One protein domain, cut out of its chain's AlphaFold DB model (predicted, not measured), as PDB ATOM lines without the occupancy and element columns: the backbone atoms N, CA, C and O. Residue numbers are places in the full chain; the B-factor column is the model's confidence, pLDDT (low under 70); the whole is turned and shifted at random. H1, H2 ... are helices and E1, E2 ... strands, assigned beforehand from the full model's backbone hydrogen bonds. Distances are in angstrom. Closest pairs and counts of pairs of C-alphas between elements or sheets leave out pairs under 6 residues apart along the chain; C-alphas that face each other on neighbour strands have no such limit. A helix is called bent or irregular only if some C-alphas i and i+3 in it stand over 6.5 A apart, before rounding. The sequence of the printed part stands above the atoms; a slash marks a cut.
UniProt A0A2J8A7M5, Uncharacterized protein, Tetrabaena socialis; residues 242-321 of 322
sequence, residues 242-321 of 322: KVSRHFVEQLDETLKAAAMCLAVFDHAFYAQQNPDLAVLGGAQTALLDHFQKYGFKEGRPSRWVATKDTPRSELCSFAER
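What this domain is: This is residues 242 to 321 of the 322 residues of an uncharacterized protein of Tetrabaena socialis (UniProt A0A2J8A7M5). The long helix H1 has the short helix H5 packed across its last part, residues 254 to 260, and a small two-stranded ribbon, E1 and E2, near that same part; the ribbon's E1 leads from H1 to a cluster of three shorter helices, H2, H3 and H4, in which H4 packs on H2 and comes close to H1 at Leu 251 and Gln 292. The outline is flat, with spans of 37 by 36 by 17 A, and H1 begins at its far rim, at Lys 242. The printed part has 80 residues with five named helices and two named strands, in the order H1, E1, H2, H3, H4, E2, H5. The sheet has the order E1 - E2 and is antiparallel; the class is mostly helix, and the whole is compact, with a radius of gyration of the C-alphas of 12.9 A.

How they stand to each other: H1, residues 242 to 260, touches H5, residues 314 to 319, with its residues 254 to 260 alone. Their closest C-alphas, those of Ala 258 and Ala 319, are 5.6 A apart, and the two helices run opposite ways at a steep tilt of 65 degrees. E1, residues 263 to 265, and E2, residues 304 to 306, are antiparallel neighbours at 150 degrees; N 264 and O 305 are within hydrogen-bond range at 2.9 A, N 305 and O 264 at 2.8 A. H2, residues 267 to 273, touches H4, residues 284 to 295, at a steep tilt of 53 degrees, the same way; the closest C-alphas, those of His 267 and Gln 284, are 5.7 A apart. H3, residues 275 to 280, and H4 touch only at the corner, and only just, with 3 pairs of C-alphas within 8 A, the closest being Leu 280 and Ala 286 at 6.4 A. H1 and H4 are close but not clearly touching, with the closest C-alphas, those of Leu 251 and Gln 292, 7.3 A apart. H4 and H5 are apart. Every O i to N i+4 pair is within hydrogen-bond range in H1, H2 and H4; H5 has 1 of 2, and H3 has 0 of 2 but 2 of 3 O i to N i+3 pairs.

Where its parts are: H1 begins at C-alpha 242, (-51.791, 19.713, -26.678), and measures 26.5 A. E1 and E2 each measure 6.7 A, H2 9.9 A and H3 10.1 A. H3 is irregular, but only just: C-alphas 276 and 279 are 6.9 A apart. H4 measures 14.0 A and begins at C-alpha 284, (-57.387, 46.455, -40.587). H5 measures 9.5 A and ends at C-alpha 319, (-41.123, 38.620, -35.590).

The domain as a whole: The two C-alphas farthest apart, those of Lys 242 and Asp 309, are 37.7 A apart. The printed part has no cut and no long link. The mean pLDDT of the printed part is 81.2; residues 242 to 243 and 307 to 321 are under 70.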
ATOM      1  N   LYS A 242     -53.207  19.386 -26.505       64.56
ATOM      2  CA  LYS A 242     -51.791  19.713 -26.678       64.56
ATOM      3  C   LYS A 242     -51.474  20.490 -27.966       64.56
ATOM      4  O   LYS A 242     -50.685  21.424 -27.913       64.56
ATOM      5  N   VAL A 243     -52.058  20.117 -29.107       67.38
ATOM      6  CA  VAL A 243     -51.822  20.781 -30.406       67.38
ATOM      7  C   VAL A 243     -52.480  22.156 -30.417       67.38
ATOM      8  O   VAL A 243     -51.842  23.138 -30.787       67.38
ATOM      9  N   SER A 244     -53.723  22.249 -29.931       72.44
ATOM     10  CA  SER A 244     -54.408  23.536 -29.764       72.44
ATOM     11  C   SER A 244     -53.604  24.488 -28.887       72.44
ATOM     12  O   SER A 244     -53.427  25.648 -29.249       72.44
ATOM     13  N   ARG A 245     -53.081  23.985 -27.763       77.62
ATOM     14  CA  ARG A 245     -52.256  24.767 -26.843       77.62
ATOM     15  C   ARG A 245     -50.957  25.232 -27.494       77.62
ATOM     16  O   ARG A 245     -50.646  26.408 -27.386       77.62
ATOM     17  N   HIS A 246     -50.270  24.362 -28.234       78.81
ATOM     18  CA  HIS A 246     -49.029  24.718 -28.925       78.81
ATOM     19  C   HIS A 246     -49.216  25.868 -29.926       78.81
ATOM     20  O   HIS A 246     -48.449  26.825 -29.907       78.81
ATOM     21  N   PHE A 247     -50.265  25.827 -30.757       80.62
ATOM     22  CA  PHE A 247     -50.546  26.927 -31.690       80.62
ATOM     23  C   PHE A 247     -50.914  28.231 -30.974       80.62
ATOM     24  O   PHE A 247     -50.564  29.306 -31.450       80.62
ATOM     25  N   VAL A 248     -51.621  28.148 -29.841       83.62
ATOM     26  CA  VAL A 248     -51.935  29.326 -29.016       83.62
ATOM     27  C   VAL A 248     -50.665  29.907 -28.392       83.62
ATOM     28  O   VAL A 248     -50.480  31.116 -28.439       83.62
ATOM     29  N   GLU A 249     -49.781  29.060 -27.861       86.25
ATOM     30  CA  GLU A 249     -48.488  29.462 -27.294       86.25
ATOM     31  C   GLU A 249     -47.602  30.138 -28.353       86.25
ATOM     32  O   GLU A 249     -47.106  31.234 -28.115       86.25
ATOM     33  N   GLN A 250     -47.472  29.556 -29.550       84.56
ATOM     34  CA  GLN A 250     -46.675  30.147 -30.635       84.56
ATOM     35  C   GLN A 250     -47.247  31.475 -31.151       84.56
ATOM     36  O   GLN A 250     -46.492  32.406 -31.450       84.56
ATOM     37  N   LEU A 251     -48.576  31.587 -31.259       88.19
ATOM     38  CA  LEU A 251     -49.216  32.849 -31.625       88.19
ATOM     39  C   LEU A 251     -48.966  33.917 -30.548       88.19
ATOM     40  O   LEU A 251     -48.618  35.046 -30.881       88.19
ATOM     41  N   ASP A 252     -49.099  33.563 -29.268       88.25
ATOM     42  CA  ASP A 252     -48.843  34.463 -28.138       88.25
ATOM     43  C   ASP A 252     -47.378  34.935 -28.104       88.25
ATOM     44  O   ASP A 252     -47.114  36.128 -27.950       88.25
ATOM     45  N   GLU A 253     -46.414  34.041 -28.339       84.69
ATOM     46  CA  GLU A 253     -44.996  34.397 -28.484       84.69
ATOM     47  C   GLU A 253     -44.751  35.356 -29.657       84.69
ATOM     48  O   GLU A 253     -44.038  36.349 -29.501       84.69
ATOM     49  N   THR A 254     -45.391  35.111 -30.804       83.62
ATOM     50  CA  THR A 254     -45.299  35.982 -31.989       83.62
ATOM     51  C   THR A 254     -45.839  37.381 -31.689       83.62
ATOM     52  O   THR A 254     -45.180  38.381 -31.981       83.62
ATOM     53  N   LEU A 255     -47.012  37.478 -31.052       86.69
ATOM     54  CA  LEU A 255     -47.628  38.757 -30.693       86.69
ATOM     55  C   LEU A 255     -46.815  39.511 -29.629       86.69
ATOM     56  O   LEU A 255     -46.663  40.731 -29.725       86.69
ATOM     57  N   LYS A 256     -46.244  38.803 -28.646       85.31
ATOM     58  CA  LYS A 256     -45.328  39.392 -27.657       85.31
ATOM     59  C   LYS A 256     -44.065  39.935 -28.313       85.31
ATOM     60  O   LYS A 256     -43.676  41.061 -28.012       85.31
ATOM     61  N   ALA A 257     -43.451  39.175 -29.219       80.75
ATOM     62  CA  ALA A 257     -42.269  39.617 -29.952       80.75
ATOM     63  C   ALA A 257     -42.573  40.862 -30.802       80.75
ATOM     64  O   ALA A 257     -41.824  41.837 -30.750       80.75
ATOM     65  N   ALA A 258     -43.709  40.876 -31.510       83.81
ATOM     66  CA  ALA A 258     -44.151  42.039 -32.272       83.81
ATOM     67  C   ALA A 258     -44.340  43.278 -31.377       83.81
ATOM     68  O   ALA A 258     -43.832  44.352 -31.698       83.81
ATOM     69  N   ALA A 259     -44.988  43.126 -30.218       84.00
ATOM     70  CA  ALA A 259     -45.177  44.215 -29.260       84.00
ATOM     71  C   ALA A 259     -43.847  44.738 -28.689       84.00
ATOM     72  O   ALA A 259     -43.631  45.949 -28.636       84.00
ATOM     73  N   MET A 260     -42.931  43.840 -28.305       81.00
ATOM     74  CA  MET A 260     -41.596  44.201 -27.806       81.00
ATOM     75  C   MET A 260     -40.778  44.978 -28.841       81.00
ATOM     76  O   MET A 260     -40.018  45.875 -28.480       81.00
ATOM     77  N   CYS A 261     -40.943  44.645 -30.118       75.94
ATOM     78  CA  CYS A 261     -40.211  45.247 -31.224       75.94
ATOM     79  C   CYS A 261     -40.963  46.397 -31.901       75.94
ATOM     80  O   CYS A 261     -40.564  46.816 -32.986       75.94
ATOM     81  N   LEU A 262     -42.033  46.914 -31.277       82.50
ATOM     82  CA  LEU A 262     -42.879  47.974 -31.838       82.50
ATOM     83  C   LEU A 262     -43.242  47.701 -33.311       82.50
ATOM     84  O   LEU A 262     -43.244  48.616 -34.142       82.50
ATOM     85  N   ALA A 263     -43.476  46.427 -33.633       84.19
ATOM     86  CA  ALA A 263     -43.791  45.961 -34.968       84.19
ATOM     87  C   ALA A 263     -45.301  45.952 -35.180       84.19
ATOM     88  O   ALA A 263     -46.069  45.460 -34.354       84.19
ATOM     89  N   VAL A 264     -45.722  46.508 -36.311       88.44
ATOM     90  CA  VAL A 264     -47.127  46.634 -36.691       88.44
ATOM     91  C   VAL A 264     -47.446  45.591 -37.751       88.44
ATOM     92  O   VAL A 264     -46.669  45.390 -38.685       88.44
ATOM     93  N   PHE A 265     -48.592  44.927 -37.612       91.69
ATOM     94  CA  PHE A 265     -49.070  43.975 -38.607       91.69
ATOM     95  C   PHE A 265     -49.326  44.679 -39.944       91.69
ATOM     96  O   PHE A 265     -50.046  45.676 -40.012       91.69
ATOM     97  N   ASP A 266     -48.748  44.166 -41.025       92.50
ATOM     98  CA  ASP A 266     -48.904  44.750 -42.350       92.50
ATOM     99  C   ASP A 266     -50.194  44.258 -43.011       92.50
ATOM    100  O   ASP A 266     -50.222  43.308 -43.796       92.50
ATOM    101  N   HIS A 267     -51.291  44.935 -42.680       93.31
ATOM    102  CA  HIS A 267     -52.615  44.629 -43.213       93.31
ATOM    103  C   HIS A 267     -52.670  44.701 -44.746       93.31
ATOM    104  O   HIS A 267     -53.412  43.939 -45.362       93.31
ATOM    105  N   ALA A 268     -51.902  45.605 -45.365       92.44
ATOM    106  CA  ALA A 268     -51.891  45.773 -46.815       92.44
ATOM    107  C   ALA A 268     -51.206  44.584 -47.494       92.44
ATOM    108  O   ALA A 268     -51.754  44.021 -48.441       92.44
ATOM    109  N   PHE A 269     -50.055  44.157 -46.966       93.56
ATOM    110  CA  PHE A 269     -49.388  42.936 -47.409       93.56
ATOM    111  C   PHE A 269     -50.290  41.717 -47.213       93.56
ATOM    112  O   PHE A 269     -50.491  40.945 -48.147       93.56
ATOM    113  N   TYR A 270     -50.892  41.574 -46.031       94.25
ATOM    114  CA  TYR A 270     -51.745  40.431 -45.727       94.25
ATOM    115  C   TYR A 270     -52.975  40.366 -46.644       94.25
ATOM    116  O   TYR A 270     -53.268  39.304 -47.185       94.25
ATOM    117  N   ALA A 271     -53.649  41.492 -46.903       93.94
ATOM    118  CA  ALA A 271     -54.767  41.555 -47.848       93.94
ATOM    119  C   ALA A 271     -54.336  41.265 -49.295       93.94
ATOM    120  O   ALA A 271     -55.065  40.614 -50.038       93.94
ATOM    121  N   GLN A 272     -53.145  41.718 -49.699       94.19
ATOM    122  CA  GLN A 272     -52.608  41.468 -51.037       94.19
ATOM    123  C   GLN A 272     -52.280  39.986 -51.264       94.19
ATOM    124  O   GLN A 272     -52.550  39.464 -52.343       94.19
ATOM    125  N   GLN A 273     -51.691  39.313 -50.270       94.88
ATOM    126  CA  GLN A 273     -51.329  37.894 -50.367       94.88
ATOM    127  C   GLN A 273     -52.530  36.954 -50.187       94.88
ATOM    128  O   GLN A 273     -52.457  35.791 -50.573       94.88
ATOM    129  N   ASN A 274     -53.636  37.452 -49.627       93.75
ATOM    130  CA  ASN A 274     -54.833  36.677 -49.309       93.75
ATOM    131  C   ASN A 274     -56.082  37.312 -49.950       93.75
ATOM    132  O   ASN A 274     -56.922  37.882 -49.246       93.75
ATOM    133  N   PRO A 275     -56.212  37.258 -51.292       93.81
ATOM    134  CA  PRO A 275     -57.274  37.955 -52.023       93.81
ATOM    135  C   PRO A 275     -58.688  37.443 -51.700       93.81
ATOM    136  O   PRO A 275     -59.663  38.165 -51.904       93.81
ATOM    137  N   ASP A 276     -58.819  36.230 -51.156       93.56
ATOM    138  CA  ASP A 276     -60.078  35.671 -50.649       93.56
ATOM    139  C   ASP A 276     -60.658  36.478 -49.473       93.56
ATOM    140  O   ASP A 276     -61.873  36.508 -49.275       93.56
ATOM    141  N   LEU A 277     -59.817  37.220 -48.744       93.50
ATOM    142  CA  LEU A 277     -60.230  38.082 -47.633       93.50
ATOM    143  C   LEU A 277     -60.824  39.422 -48.079       93.50
ATOM    144  O   LEU A 277     -61.214  40.223 -47.227       93.50
ATOM    145  N   ALA A 278     -60.960  39.677 -49.387       89.56
ATOM    146  CA  ALA A 278     -61.629  40.874 -49.901       89.56
ATOM    147  C   ALA A 278     -63.055  41.045 -49.333       89.56
ATOM    148  O   ALA A 278     -63.523  42.172 -49.161       89.56
ATOM    149  N   VAL A 279     -63.713  39.940 -48.957       90.12
ATOM    150  CA  VAL A 279     -65.025  39.927 -48.283       90.12
ATOM    151  C   VAL A 279     -65.030  40.652 -46.932       90.12
ATOM    152  O   VAL A 279     -66.076  41.121 -46.496       90.12
ATOM    153  N   LEU A 280     -63.868  40.785 -46.282       87.94
ATOM    154  CA  LEU A 280     -63.699  41.508 -45.017       87.94
ATOM    155  C   LEU A 280     -63.602  43.033 -45.214       87.94
ATOM    156  O   LEU A 280     -63.391  43.773 -44.253       87.94
ATOM    157  N   GLY A 281     -63.722  43.519 -46.456       79.25
ATOM    158  CA  GLY A 281     -63.783  44.947 -46.775       79.25
ATOM    159  C   GLY A 281     -62.493  45.721 -46.486       79.25
ATOM    160  O   GLY A 281     -62.530  46.944 -46.383       79.25
ATOM    161  N   GLY A 282     -61.359  45.032 -46.316       75.50
ATOM    162  CA  GLY A 282     -60.059  45.656 -46.050       75.50
ATOM    163  C   GLY A 282     -59.925  46.307 -44.667       75.50
ATOM    164  O   GLY A 282     -58.962  47.036 -44.428       75.50
ATOM    165  N   ALA A 283     -60.865  46.063 -43.747       89.31
ATOM    166  CA  ALA A 283     -60.784  46.593 -42.391       89.31
ATOM    167  C   ALA A 283     -59.565  46.002 -41.662       89.31
ATOM    168  O   ALA A 283     -59.465  44.789 -41.477       89.31
ATOM    169  N   GLN A 284     -58.644  46.865 -41.225       90.88
ATOM    170  CA  GLN A 284     -57.387  46.455 -40.587       90.88
ATOM    171  C   GLN A 284     -57.623  45.517 -39.392       90.88
ATOM    172  O   GLN A 284     -57.014  44.452 -39.302       90.88
ATOM    173  N   THR A 285     -58.571  45.859 -38.518       91.38
ATOM    174  CA  THR A 285     -58.937  45.034 -37.359       91.38
ATOM    175  C   THR A 285     -59.487  43.667 -37.762       91.38
ATOM    176  O   THR A 285     -59.110  42.673 -37.154       91.38
ATOM    177  N   ALA A 286     -60.305  43.589 -38.816       92.44
ATOM    178  CA  ALA A 286     -60.840  42.323 -39.318       92.44
ATOM    179  C   ALA A 286     -59.747  41.433 -39.932       92.44
ATOM    180  O   ALA A 286     -59.777  40.217 -39.773       92.44
ATOM    181  N   LEU A 287     -58.759  42.029 -40.603       93.88
ATOM    182  CA  LEU A 287     -57.622  41.303 -41.171       93.88
ATOM    183  C   LEU A 287     -56.695  40.740 -40.086       93.88
ATOM    184  O   LEU A 287     -56.229  39.609 -40.213       93.88
ATOM    185  N   LEU A 288     -56.459  41.500 -39.013       93.38
ATOM    186  CA  LEU A 288     -55.688  41.021 -37.865       93.38
ATOM    187  C   LEU A 288     -56.446  39.943 -37.081       93.38
ATOM    188  O   LEU A 288     -55.853  38.922 -36.745       93.38
ATOM    189  N   ASP A 289     -57.749  40.125 -36.850       93.88
ATOM    190  CA  ASP A 289     -58.596  39.111 -36.206       93.88
ATOM    191  C   ASP A 289     -58.603  37.810 -37.020       93.88
ATOM    192  O   ASP A 289     -58.376  36.724 -36.485       93.88
ATOM    193  N   HIS A 290     -58.741  37.914 -38.346       94.12
ATOM    194  CA  HIS A 290     -58.645  36.762 -39.234       94.12
ATOM    195  C   HIS A 290     -57.281  36.066 -39.132       94.12
ATOM    196  O   HIS A 290     -57.217  34.839 -39.044       94.12
ATOM    197  N   PHE A 291     -56.180  36.825 -39.133       92.81
ATOM    198  CA  PHE A 291     -54.842  36.263 -38.955       92.81
ATOM    199  C   PHE A 291     -54.702  35.513 -37.626       92.81
ATOM    200  O   PHE A 291     -54.309  34.349 -37.624       92.81
ATOM    201  N   GLN A 292     -55.077  36.134 -36.509       91.69
ATOM    202  CA  GLN A 292     -54.959  35.531 -35.180       91.69
ATOM    203  C   GLN A 292     -55.839  34.285 -35.030       91.69
ATOM    204  O   GLN A 292     -55.436  33.298 -34.414       91.69
ATOM    205  N   LYS A 293     -57.042  34.307 -35.604       88.25
ATOM    206  CA  LYS A 293     -58.015  33.223 -35.451       88.25
ATOM    207  C   LYS A 293     -57.764  32.047 -36.396       88.25
ATOM    208  O   LYS A 293     -57.970  30.899 -35.996       88.25
ATOM    209  N   TYR A 294     -57.313  32.330 -37.617       87.94
ATOM    210  CA  TYR A 294     -57.201  31.350 -38.699       87.94
ATOM    211  C   TYR A 294     -55.845  31.417 -39.404       87.94
ATOM    212  O   TYR A 294     -55.135  30.415 -39.472       87.94
ATOM    213  N   GLY A 295     -55.449  32.603 -39.871       87.94
ATOM    214  CA  GLY A 295     -54.314  32.758 -40.783       87.94
ATOM    215  C   GLY A 295     -52.969  32.267 -40.256       87.94
ATOM    216  O   GLY A 295     -52.215  31.670 -41.016       87.94
ATOM    217  N   PHE A 296     -52.693  32.443 -38.962       87.81
ATOM    218  CA  PHE A 296     -51.474  31.935 -38.331       87.81
ATOM    219  C   PHE A 296     -51.406  30.404 -38.386       87.81
ATOM    220  O   PHE A 296     -50.389  29.833 -38.767       87.81
ATOM    221  N   LYS A 297     -52.516  29.726 -38.063       82.69
ATOM    222  CA  LYS A 297     -52.602  28.256 -38.101       82.69
ATOM    223  C   LYS A 297     -52.566  27.710 -39.525       82.69
ATOM    224  O   LYS A 297     -52.056  26.619 -39.745       82.69
ATOM    225  N   GLU A 298     -53.112  28.459 -40.476       84.56
ATOM    226  CA  GLU A 298     -53.091  28.126 -41.901       84.56
ATOM    227  C   GLU A 298     -51.721  28.380 -42.555       84.56
ATOM    228  O   GLU A 298     -51.521  27.995 -43.704       84.56
ATOM    229  N   GLY A 299     -50.781  29.027 -41.853       86.75
ATOM    230  CA  GLY A 299     -49.487  29.417 -42.414       86.75
ATOM    231  C   GLY A 299     -49.614  30.460 -43.527       86.75
ATOM    232  O   GLY A 299     -48.800  30.478 -44.452       86.75
ATOM    233  N   ARG A 300     -50.657  31.303 -43.486       89.50
ATOM    234  CA  ARG A 300     -50.882  32.333 -44.506       89.50
ATOM    235  C   ARG A 300     -49.715  33.321 -44.518       89.50
ATOM    236  O   ARG A 300     -49.345  33.798 -43.444       89.50
ATOM    237  N   PRO A 301     -49.188  33.699 -45.701       88.75
ATOM    238  CA  PRO A 301     -48.123  34.688 -45.795       88.75
ATOM    239  C   PRO A 301     -48.513  35.967 -45.057       88.75
ATOM    240  O   PRO A 301     -49.517  36.606 -45.385       88.75
ATOM    241  N   SER A 302     -47.722  36.326 -44.051       90.19
ATOM    242  CA  SER A 302     -47.958  37.472 -43.182       90.19
ATOM    243  C   SER A 302     -46.675  38.281 -43.023       90.19
ATOM    244  O   SER A 302     -45.602  37.842 -43.433       90.19
ATOM    245  N   ARG A 303     -46.795  39.518 -42.538       89.31
ATOM    246  CA  ARG A 303     -45.636  40.378 -42.305       89.31
ATOM    247  C   ARG A 303     -45.903  41.313 -41.140       89.31
ATOM    248  O   ARG A 303     -46.951  41.955 -41.086       89.31
ATOM    249  N   TRP A 304     -44.911  41.445 -40.269       88.25
ATOM    250  CA  TRP A 304     -44.858  42.450 -39.214       88.25
ATOM    251  C   TRP A 304     -43.728  43.431 -39.525       88.25
ATOM    252  O   TRP A 304     -42.640  43.021 -39.921       88.25
ATOM    253  N   VAL A 305     -43.990  44.731 -39.396       84.88
ATOM    254  CA  VAL A 305     -43.043  45.791 -39.772       84.88
ATOM    255  C   VAL A 305     -42.672  46.600 -38.535       84.88
ATOM    256  O   VAL A 305     -43.524  47.286 -37.971       84.88
ATOM    257  N   ALA A 306     -41.404  46.531 -38.117       77.75
ATOM    258  CA  ALA A 306     -40.867  47.315 -37.003       77.75
ATOM    259  C   ALA A 306     -40.884  48.828 -37.301       77.75
ATOM    260  O   ALA A 306     -40.592  49.269 -38.417       77.75
ATOM    261  N   THR A 307     -41.201  49.646 -36.294       67.94
ATOM    262  CA  THR A 307     -41.060  51.110 -36.398       67.94
ATOM    263  C   THR A 307     -39.587  51.524 -36.279       67.94
ATOM    264  O   THR A 307     -38.790  50.858 -35.630       67.94
ATOM    265  N   LYS A 308     -39.187  52.622 -36.939       58.97
ATOM    266  CA  LYS A 308     -37.770  52.985 -37.181       58.97
ATOM    267  C   LYS A 308     -36.892  53.202 -35.932       58.97
ATOM    268  O   LYS A 308     -35.677  53.283 -36.091       58.97
ATOM    269  N   ASP A 309     -37.468  53.243 -34.732       57.72
ATOM    270  CA  ASP A 309     -36.786  53.624 -33.487       57.72
ATOM    271  C   ASP A 309     -36.506  52.450 -32.521       57.72
ATOM    272  O   ASP A 309     -36.174  52.673 -31.357       57.72
ATOM    273  N   THR A 310     -36.620  51.187 -32.957       54.25
ATOM    274  CA  THR A 310     -36.422  50.019 -32.072       54.25
ATOM    275  C   THR A 310     -35.003  49.424 -32.125       54.25
ATOM    276  O   THR A 310     -34.430  49.282 -33.210       54.25
ATOM    277  N   PRO A 311     -34.409  49.010 -30.983       54.06
ATOM    278  CA  PRO A 311     -33.128  48.305 -30.972       54.06
ATOM    279  C   PRO A 311     -33.231  46.961 -31.708       54.06
ATOM    280  O   PRO A 311     -34.067  46.122 -31.372       54.06
ATOM    281  N   ARG A 312     -32.349  46.729 -32.690       55.53
ATOM    282  CA  ARG A 312     -32.232  45.450 -33.413       55.53
ATOM    283  C   ARG A 312     -31.694  44.351 -32.491       55.53
ATOM    284  O   ARG A 312     -30.493  44.098 -32.458       55.53
ATOM    285  N   SER A 313     -32.579  43.713 -31.733       58.47
ATOM    286  CA  SER A 313     -32.284  42.456 -31.036       58.47
ATOM    287  C   SER A 313     -32.560  41.255 -31.951       58.47
ATOM    288  O   SER A 313     -33.369  41.351 -32.876       58.47
ATOM    289  N   GLU A 314     -31.927  40.103 -31.692       56.56
ATOM    290  CA  GLU A 314     -32.210  38.851 -32.421       56.56
ATOM    291  C   GLU A 314     -33.696  38.455 -32.341       56.56
ATOM    292  O   GLU A 314     -34.246  37.936 -33.312       56.56
ATOM    293  N   LEU A 315     -34.384  38.803 -31.247       54.03
ATOM    294  CA  LEU A 315     -35.827  38.599 -31.067       54.03
ATOM    295  C   LEU A 315     -36.673  39.393 -32.079       54.03
ATOM    296  O   LEU A 315     -37.690  38.889 -32.549       54.03
ATOM    297  N   CYS A 316     -36.235  40.586 -32.495       57.19
ATOM    298  CA  CYS A 316     -36.960  41.379 -33.497       57.19
ATOM    299  C   CYS A 316     -36.860  40.798 -34.905       57.19
ATOM    300  O   CYS A 316     -37.799  40.898 -35.685       57.19
ATOM    301  N   SER A 317     -35.767  40.094 -35.202       57.12
ATOM    302  CA  SER A 317     -35.627  39.370 -36.466       57.12
ATOM    303  C   SER A 317     -36.479  38.096 -36.539       57.12
ATOM    304  O   SER A 317     -36.637  37.541 -37.622       57.12
ATOM    305  N   PHE A 318     -36.993  37.592 -35.409       55.34
ATOM    306  CA  PHE A 318     -37.926  36.462 -35.380       55.34
ATOM    307  C   PHE A 318     -39.339  36.914 -35.768       55.34
ATOM    308  O   PHE A 318     -39.944  36.290 -36.630       55.34
ATOM    309  N   ALA A 319     -39.816  38.047 -35.236       53.25
ATOM    310  CA  ALA A 319     -41.123  38.620 -35.590       53.25
ATOM    311  C   ALA A 319     -41.249  38.998 -37.082       53.25
ATOM    312  O   ALA A 319     -42.339  38.945 -37.638       53.25
ATOM    313  N   GLU A 320     -40.140  39.345 -37.743       52.88
ATOM    314  CA  GLU A 320     -40.094  39.629 -39.188       52.88
ATOM    315  C   GLU A 320     -40.018  38.361 -40.071       52.88
ATOM    316  O   GLU A 320     -40.110  38.467 -41.294       52.88
ATOM    317  N   ARG A 321     -39.814  37.171 -39.477       52.62
ATOM    318  CA  ARG A 321     -39.643  35.876 -40.171       52.62
ATOM    319  C   ARG A 321     -40.849  34.931 -40.061       52.62
ATOM    320  O   ARG A 321     -40.804  33.860 -40.665       52.62
TER     321      ARG A 321